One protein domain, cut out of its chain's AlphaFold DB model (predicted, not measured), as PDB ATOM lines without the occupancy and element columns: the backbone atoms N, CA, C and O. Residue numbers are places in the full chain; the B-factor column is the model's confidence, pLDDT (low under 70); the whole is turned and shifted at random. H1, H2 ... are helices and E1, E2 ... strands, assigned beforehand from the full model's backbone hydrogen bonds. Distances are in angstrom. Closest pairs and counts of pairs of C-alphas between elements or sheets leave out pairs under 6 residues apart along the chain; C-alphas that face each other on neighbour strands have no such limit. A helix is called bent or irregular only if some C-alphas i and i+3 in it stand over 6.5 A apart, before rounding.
ATOM      1  N   VAL A  50     131.169 136.571 104.857       89.50
ATOM      2  CA  VAL A  50     132.601 136.296 104.976       89.50
ATOM      3  C   VAL A  50     133.098 135.850 103.619       89.50
ATOM      4  O   VAL A  50     132.555 134.917 103.027       89.50
ATOM      5  N   ARG A  51     134.138 136.511 103.119       90.44
ATOM      6  CA  ARG A  51     134.773 136.133 101.859       90.44
ATOM      7  C   ARG A  51     135.680 134.924 102.075       90.44
ATOM      8  O   ARG A  51     136.485 134.924 103.003       90.44
ATOM      9  N   ILE A  52     135.562 133.924 101.208       87.56
ATOM     10  CA  ILE A  52     136.298 132.661 101.264       87.56
ATOM     11  C   ILE A  52     137.110 132.495  99.982       87.56
ATOM     12  O   ILE A  52     136.573 132.532  98.873       87.56
ATOM     13  N   VAL A  53     138.415 132.292 100.144       87.56
ATOM     14  CA  VAL A  53     139.362 132.080  99.047       87.56
ATOM     15  C   VAL A  53     140.184 130.836  99.369       87.56
ATOM     16  O   VAL A  53     141.084 130.900 100.200       87.56
ATOM     17  N   CYS A  54     139.872 129.706  98.726       85.00
ATOM     18  CA  CYS A  54     140.543 128.422  98.984       85.00
ATOM     19  C   CYS A  54     141.468 127.968  97.847       85.00
ATOM     20  O   CYS A  54     141.948 126.839  97.868       85.00
ATOM     21  N   THR A  55     141.723 128.816  96.847       70.88
ATOM     22  CA  THR A  55     142.403 128.448  95.588       70.88
ATOM     23  C   THR A  55     143.821 127.891  95.764       70.88
ATOM     24  O   THR A  55     144.323 127.227  94.865       70.88
ATOM     25  N   ALA A  56     144.458 128.113  96.917       66.88
ATOM     26  CA  ALA A  56     145.796 127.610  97.237       66.88
ATOM     27  C   ALA A  56     145.808 126.506  98.315       66.88
ATOM     28  O   ALA A  56     146.878 126.069  98.734       66.88
ATOM     29  N   THR A  57     144.645 126.064  98.803       72.38
ATOM     30  CA  THR A  57     144.550 125.198  99.983       72.38
ATOM     31  C   THR A  57     144.014 123.815  99.618       72.38
ATOM     32  O   THR A  57     142.921 123.674  99.074       72.38
ATOM     33  N   THR A  58     144.766 122.768  99.963       73.81
ATOM     34  CA  THR A  58     144.339 121.362  99.832       73.81
ATOM     35  C   THR A  58     143.303 120.960 100.884       73.81
ATOM     36  O   THR A  58     142.477 120.084 100.628       73.81
ATOM     37  N   ASP A  59     143.315 121.624 102.039       84.62
ATOM     38  CA  ASP A  59     142.373 121.425 103.140       84.62
ATOM     39  C   ASP A  59     141.221 122.443 103.105       84.62
ATOM     40  O   ASP A  59     141.295 123.553 103.643       84.62
ATOM     41  N   LEU A  60     140.120 122.045 102.468       83.12
ATOM     42  CA  LEU A  60     138.906 122.855 102.441       83.12
ATOM     43  C   LEU A  60     138.337 123.074 103.850       83.12
ATOM     44  O   LEU A  60     137.829 124.158 104.116       83.12
ATOM     45  N   ALA A  61     138.454 122.114 104.773       85.88
ATOM     46  CA  ALA A  61     137.871 122.245 106.107       85.88
ATOM     47  C   ALA A  61     138.474 123.433 106.873       85.88
ATOM     48  O   ALA A  61     137.727 124.244 107.423       85.88
ATOM     49  N   ARG A  62     139.802 123.613 106.811       87.50
ATOM     50  CA  ARG A  62     140.462 124.804 107.375       87.50
ATOM     51  C   ARG A  62     140.072 126.102 106.676       87.50
ATOM     52  O   ARG A  62     139.925 127.128 107.332       87.50
ATOM     53  N   CYS A  63     139.863 126.077 105.362       89.25
ATOM     54  CA  CYS A  63     139.462 127.275 104.622       89.25
ATOM     55  C   CYS A  63     138.077 127.807 105.055       89.25
ATOM     56  O   CYS A  63     137.848 129.016 105.081       89.25
ATOM     57  N   PHE A  64     137.160 126.910 105.436       90.19
ATOM     58  CA  PHE A  64     135.809 127.250 105.900       90.19
ATOM     59  C   PHE A  64     135.701 127.474 107.421       90.19
ATOM     60  O   PHE A  64     134.638 127.871 107.912       90.19
ATOM     61  N   GLU A  65     136.774 127.258 108.184       90.81
ATOM     62  CA  GLU A  65     136.802 127.441 109.642       90.81
ATOM     63  C   GLU A  65     136.415 128.869 110.085       90.81
ATOM     64  O   GLU A  65     135.576 128.996 110.985       90.81
ATOM     65  N   PRO A  66     136.892 129.959 109.443       88.81
ATOM     66  CA  PRO A  66     136.513 131.318 109.833       88.81
ATOM     67  C   PRO A  66     135.022 131.598 109.618       88.81
ATOM     68  O   PRO A  66     134.377 132.239 110.449       88.81
ATOM     69  N   ALA A  67     134.452 131.090 108.521       89.94
ATOM     70  CA  ALA A  67     133.028 131.229 108.228       89.94
ATOM     71  C   ALA A  67     132.173 130.441 109.226       89.94
ATOM     72  O   ALA A  67     131.185 130.957 109.746       89.94
ATOM     73  N   SER A  68     132.601 129.224 109.561       89.88
ATOM     74  CA  SER A  68     131.941 128.374 110.556       89.88
ATOM     75  C   SER A  68     131.993 128.994 111.954       89.88
ATOM     76  O   SER A  68     130.982 129.042 112.648       89.88
ATOM     77  N   THR A  69     133.139 129.561 112.333       90.94
ATOM     78  CA  THR A  69     133.315 130.273 113.606       90.94
ATOM     79  C   THR A  69     132.430 131.514 113.678       90.94
ATOM     80  O   THR A  69     131.785 131.762 114.694       90.94
ATOM     81  N   ARG A  70     132.354 132.287 112.589       90.19
ATOM     82  CA  ARG A  70     131.600 133.545 112.560       90.19
ATOM     83  C   ARG A  70     130.090 133.349 112.513       90.19
ATOM     84  O   ARG A  70     129.371 134.105 113.159       90.19
ATOM     85  N   CYS A  71     129.608 132.368 111.758       89.94
ATOM     86  CA  CYS A  71     128.176 132.101 111.642       89.94
ATOM     87  C   CYS A  71     127.655 131.147 112.730       89.94
ATOM     88  O   CYS A  71     126.448 131.057 112.957       89.94
ATOM     89  N   GLY A  72     128.558 130.451 113.426       88.81
ATOM     90  CA  GLY A  72     128.236 129.591 114.554       88.81
ATOM     91  C   GLY A  72     127.214 128.511 114.198       88.81
ATOM     92  O   GLY A  72     127.242 127.920 113.120       88.81
ATOM     93  N   ARG A  73     126.280 128.255 115.121       88.69
ATOM     94  CA  ARG A  73     125.286 127.173 114.999       88.69
ATOM     95  C   ARG A  73     124.249 127.380 113.896       88.69
ATOM     96  O   ARG A  73     123.688 126.396 113.433       88.69
ATOM     97  N   ALA A  74     123.988 128.622 113.488       88.25
ATOM     98  CA  ALA A  74     123.039 128.898 112.408       88.25
ATOM     99  C   ALA A  74     123.575 128.420 111.046       88.25
ATOM    100  O   ALA A  74     122.801 128.090 110.144       88.25
ATOM    101  N   GLY A  75     124.903 128.336 110.911       90.94
ATOM    102  CA  GLY A  75     125.569 127.988 109.665       90.94
ATOM    103  C   GLY A  75     125.506 129.116 108.635       90.94
ATOM    104  O   GLY A  75     125.161 130.261 108.935       90.94
ATOM    105  N   TYR A  76     125.875 128.794 107.402       93.62
ATOM    106  CA  TYR A  76     125.938 129.745 106.300       93.62
ATOM    107  C   TYR A  76     125.551 129.093 104.981       93.62
ATOM    108  O   TYR A  76     125.665 127.881 104.805       93.62
ATOM    109  N   ASP A  77     125.125 129.934 104.050       93.88
ATOM    110  CA  ASP A  77     124.960 129.591 102.645       93.88
ATOM    111  C   ASP A  77     126.139 130.136 101.845       93.88
ATOM    112  O   ASP A  77     126.678 131.200 102.159       93.88
ATOM    113  N   LEU A  78     126.552 129.396 100.820       93.88
ATOM    114  CA  LEU A  78     127.652 129.783  99.948       93.88
ATOM    115  C   LEU A  78     127.120 130.401  98.668       93.88
ATOM    116  O   LEU A  78     126.217 129.860  98.030       93.88
ATOM    117  N   PHE A  79     127.726 131.513  98.284       94.12
ATOM    118  CA  PHE A  79     127.429 132.219  97.052       94.12
ATOM    119  C   PHE A  79     128.717 132.516  96.298       94.12
ATOM    120  O   PHE A  79     129.773 132.661  96.907       94.12
ATOM    121  N   ASP A  80     128.648 132.606  94.979       92.00
ATOM    122  CA  ASP A  80     129.726 133.200  94.197       92.00
ATOM    123  C   ASP A  80     129.670 134.738  94.250       92.00
ATOM    124  O   ASP A  80     128.786 135.345  94.864       92.00
ATOM    125  N   THR A  81     130.637 135.378  93.599       87.94
ATOM    126  CA  THR A  81     130.709 136.840  93.476       87.94
ATOM    127  C   THR A  81     129.536 137.450  92.708       87.94
ATOM    128  O   THR A  81     129.269 138.638  92.870       87.94
ATOM    129  N   ASP A  82     128.823 136.652  91.911       90.62
ATOM    130  CA  ASP A  82     127.623 137.058  91.176       90.62
ATOM    131  C   ASP A  82     126.340 136.846  92.005       90.62
ATOM    132  O   ASP A  82     125.228 137.094  91.533       90.62
ATOM    133  N   GLY A  83     126.473 136.377  93.252       88.88
ATOM    134  CA  GLY A  83     125.363 136.116  94.160       88.88
ATOM    135  C   GLY A  83     124.572 134.850  93.830       88.88
ATOM    136  O   GLY A  83     123.455 134.691  94.327       88.88
ATOM    137  N   ARG A  84     125.115 133.944  93.011       92.69
ATOM    138  CA  ARG A  84     124.498 132.646  92.721       92.69
ATOM    139  C   ARG A  84     124.889 131.636  93.794       92.69
ATOM    140  O   ARG A  84     126.020 131.683  94.274       92.69
ATOM    141  N   PRO A  85     123.990 130.715  94.173       92.19
ATOM    142  CA  PRO A  85     124.318 129.674  95.134       92.19
ATOM    143  C   PRO A  85     125.480 128.818  94.620       92.19
ATOM    144  O   PRO A  85     125.507 128.418  93.455       92.19
ATOM    145  N   ALA A  86     126.424 128.541  95.510       92.62
ATOM    146  CA  ALA A  86     127.631 127.777  95.243       92.62
ATOM    147  C   ALA A  86     127.783 126.638  96.257       92.62
ATOM    148  O   ALA A  86     127.094 126.570  97.275       92.62
ATOM    149  N   THR A  87     128.702 125.724  95.973       91.38
ATOM    150  CA  THR A  87     129.023 124.580  96.824       91.38
ATOM    151  C   THR A  87     130.450 124.675  97.354       91.38
ATOM    152  O   THR A  87     131.278 125.436  96.863       91.38
ATOM    153  N   VAL A  88     130.772 123.847  98.346       89.00
ATOM    154  CA  VAL A  88     132.131 123.734  98.901       89.00
ATOM    155  C   VAL A  88     133.165 123.373  97.820       89.00
ATOM    156  O   VAL A  88     134.297 123.850  97.863       89.00
ATOM    157  N   SER A  89     132.771 122.586  96.814       87.56
ATOM    158  CA  SER A  89     133.635 122.199  95.690       87.56
ATOM    159  C   SER A  89     134.020 123.381  94.798       87.56
ATOM    160  O   SER A  89     135.120 123.400  94.245       87.56
ATOM    161  N   ASP A  90     133.152 124.389  94.692       88.56
ATOM    162  CA  ASP A  90     133.393 125.580  93.877       88.56
ATOM    163  C   ASP A  90     134.524 126.454  94.430       88.56
ATOM    164  O   ASP A  90     135.197 127.148  93.668       88.56
ATOM    165  N   ALA A  91     134.793 126.367  95.734       87.25
ATOM    166  CA  ALA A  91     135.817 127.159  96.411       87.25
ATOM    167  C   ALA A  91     137.247 126.873  95.924       87.25
ATOM    168  O   ALA A  91     138.157 127.667  96.164       87.25
ATOM    169  N   ARG A  92     137.452 125.743  95.232       86.31
ATOM    170  CA  ARG A  92     138.736 125.388  94.611       86.31
ATOM    171  C   ARG A  92     139.033 126.199  93.352       86.31
ATOM    172  O   ARG A  92     140.194 126.372  93.007       86.31
ATOM    173  N   PHE A  93     137.994 126.677  92.671       87.50
ATOM    174  CA  PHE A  93     138.114 127.293  91.348       87.50
ATOM    175  C   PHE A  93     137.766 128.780  91.353       87.50
ATOM    176  O   PHE A  93     138.132 129.502  90.430       87.50
ATOM    177  N   ARG A  94     137.046 129.247  92.377       88.94
ATOM    178  CA  ARG A  94     136.549 130.619  92.466       88.94
ATOM    179  C   ARG A  94     136.398 131.079  93.908       88.94
ATOM    180  O   ARG A  94     136.345 130.284  94.844       88.94
ATOM    181  N   VAL A  95     136.325 132.395  94.060       90.00
ATOM    182  CA  VAL A  95     136.063 133.059  95.336       90.00
ATOM    183  C   VAL A  95     134.590 132.907  95.691       90.00
ATOM    184  O   VAL A  95     133.729 133.153  94.846       90.00
ATOM    185  N   LEU A  96     134.314 132.538  96.940       92.25
ATOM    186  CA  LEU A  96     132.959 132.410  97.465       92.25
ATOM    187  C   LEU A  96     132.697 133.425  98.581       92.25
ATOM    188  O   LEU A  96     133.613 133.931  99.230       92.25
ATOM    189  N   GLU A  97     131.425 133.684  98.839       92.94
ATOM    190  CA  GLU A  97     130.918 134.388 100.006       92.94
ATOM    191  C   GLU A  97     130.085 133.427 100.854       92.94
ATOM    192  O   GLU A  97     129.071 132.902 100.398       92.94
ATOM    193  N   ALA A  98     130.477 133.231 102.110       93.44
ATOM    194  CA  ALA A  98     129.622 132.610 103.110       93.44
ATOM    195  C   ALA A  98     128.724 133.672 103.736       93.44
ATOM    196  O   ALA A  98     129.217 134.607 104.363       93.44
ATOM    197  N   ARG A  99     127.407 133.534 103.585       93.56
ATOM    198  CA  ARG A  99     126.407 134.417 104.195       93.56
ATOM    199  C   ARG A  99     125.772 133.694 105.372       93.56
ATOM    200  O   ARG A  99     125.159 132.646 105.183       93.56
ATOM    201  N   CYS A 100     125.933 134.235 106.577       91.56
ATOM    202  CA  CYS A 100     125.392 133.608 107.777       91.56
ATOM    203  C   CYS A 100     123.862 133.560 107.724       91.56
ATOM    204  O   CYS A 100     123.210 134.560 107.404       91.56
ATOM    205  N   ARG A 101     123.300 132.406 108.087       87.88
ATOM    206  CA  ARG A 101     121.858 132.252 108.293       87.88
ATOM    207  C   ARG A 101     121.462 132.941 109.603       87.88
ATOM    208  O   ARG A 101     122.277 133.035 110.521       87.88
TER     209      ARG A 101
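Overview. This is residues 50 to 101 of the 102 residues of an uncharacterized protein of Lysobacter sp. N42 (UniProt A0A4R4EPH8). A three-stranded antiparallel sheet, E1 - E3 - E2, has the long helix H1 over one face, making two layers; short H2 grazes the sheet. The 52 printed residues run E1 H1 E2 H2 E3, mixed in class and compact, with radius of gyration of the C-alphas 10.0 A and spans 26 by 24 by 14 A.

Arrangement. Inner strand E3, residues 96 to 100, neighbours E1, residues 50 to 52, and E2, residues 76 to 80; N 50 and O 98, 2.8 A, and N 97 and O 79, 2.7 A, are within hydrogen-bond range. H1, residues 60 to 74, runs along the strands over E1 and E3, height 8.6 A; its closest C-alphas with E3 are Cys 71 and Cys 100, 5.0 A. E1, H1 and E2 form a split strand-helix-strand unit, E3 between its strands, with right-handed crossover. H2, residues 88 to 92, only grazes the sheet with residues 88 to 91. O i to N i+4 pairs within range number 7 of 11 in H1 and 0 of 1 in H2, where 2 of 2 O i to N i+3 pairs are.

Along the chain. E1 begins at C-alpha 50 (132.601, 136.296, 104.976) and E3, 12.8 A long, ends at C-alpha 100 (125.392, 133.608, 107.777). E2 spans 13.1 A and H1 19.7 A; H1 is irregular, C-alphas 70 and 73 being 9.3 A apart.

Size, cuts and confidence. The farthest C-alphas, Ala 56 and Ala 74, are 27.4 A apart. The printed part has no cut and no long link; residue 56 is under pLDDT 70.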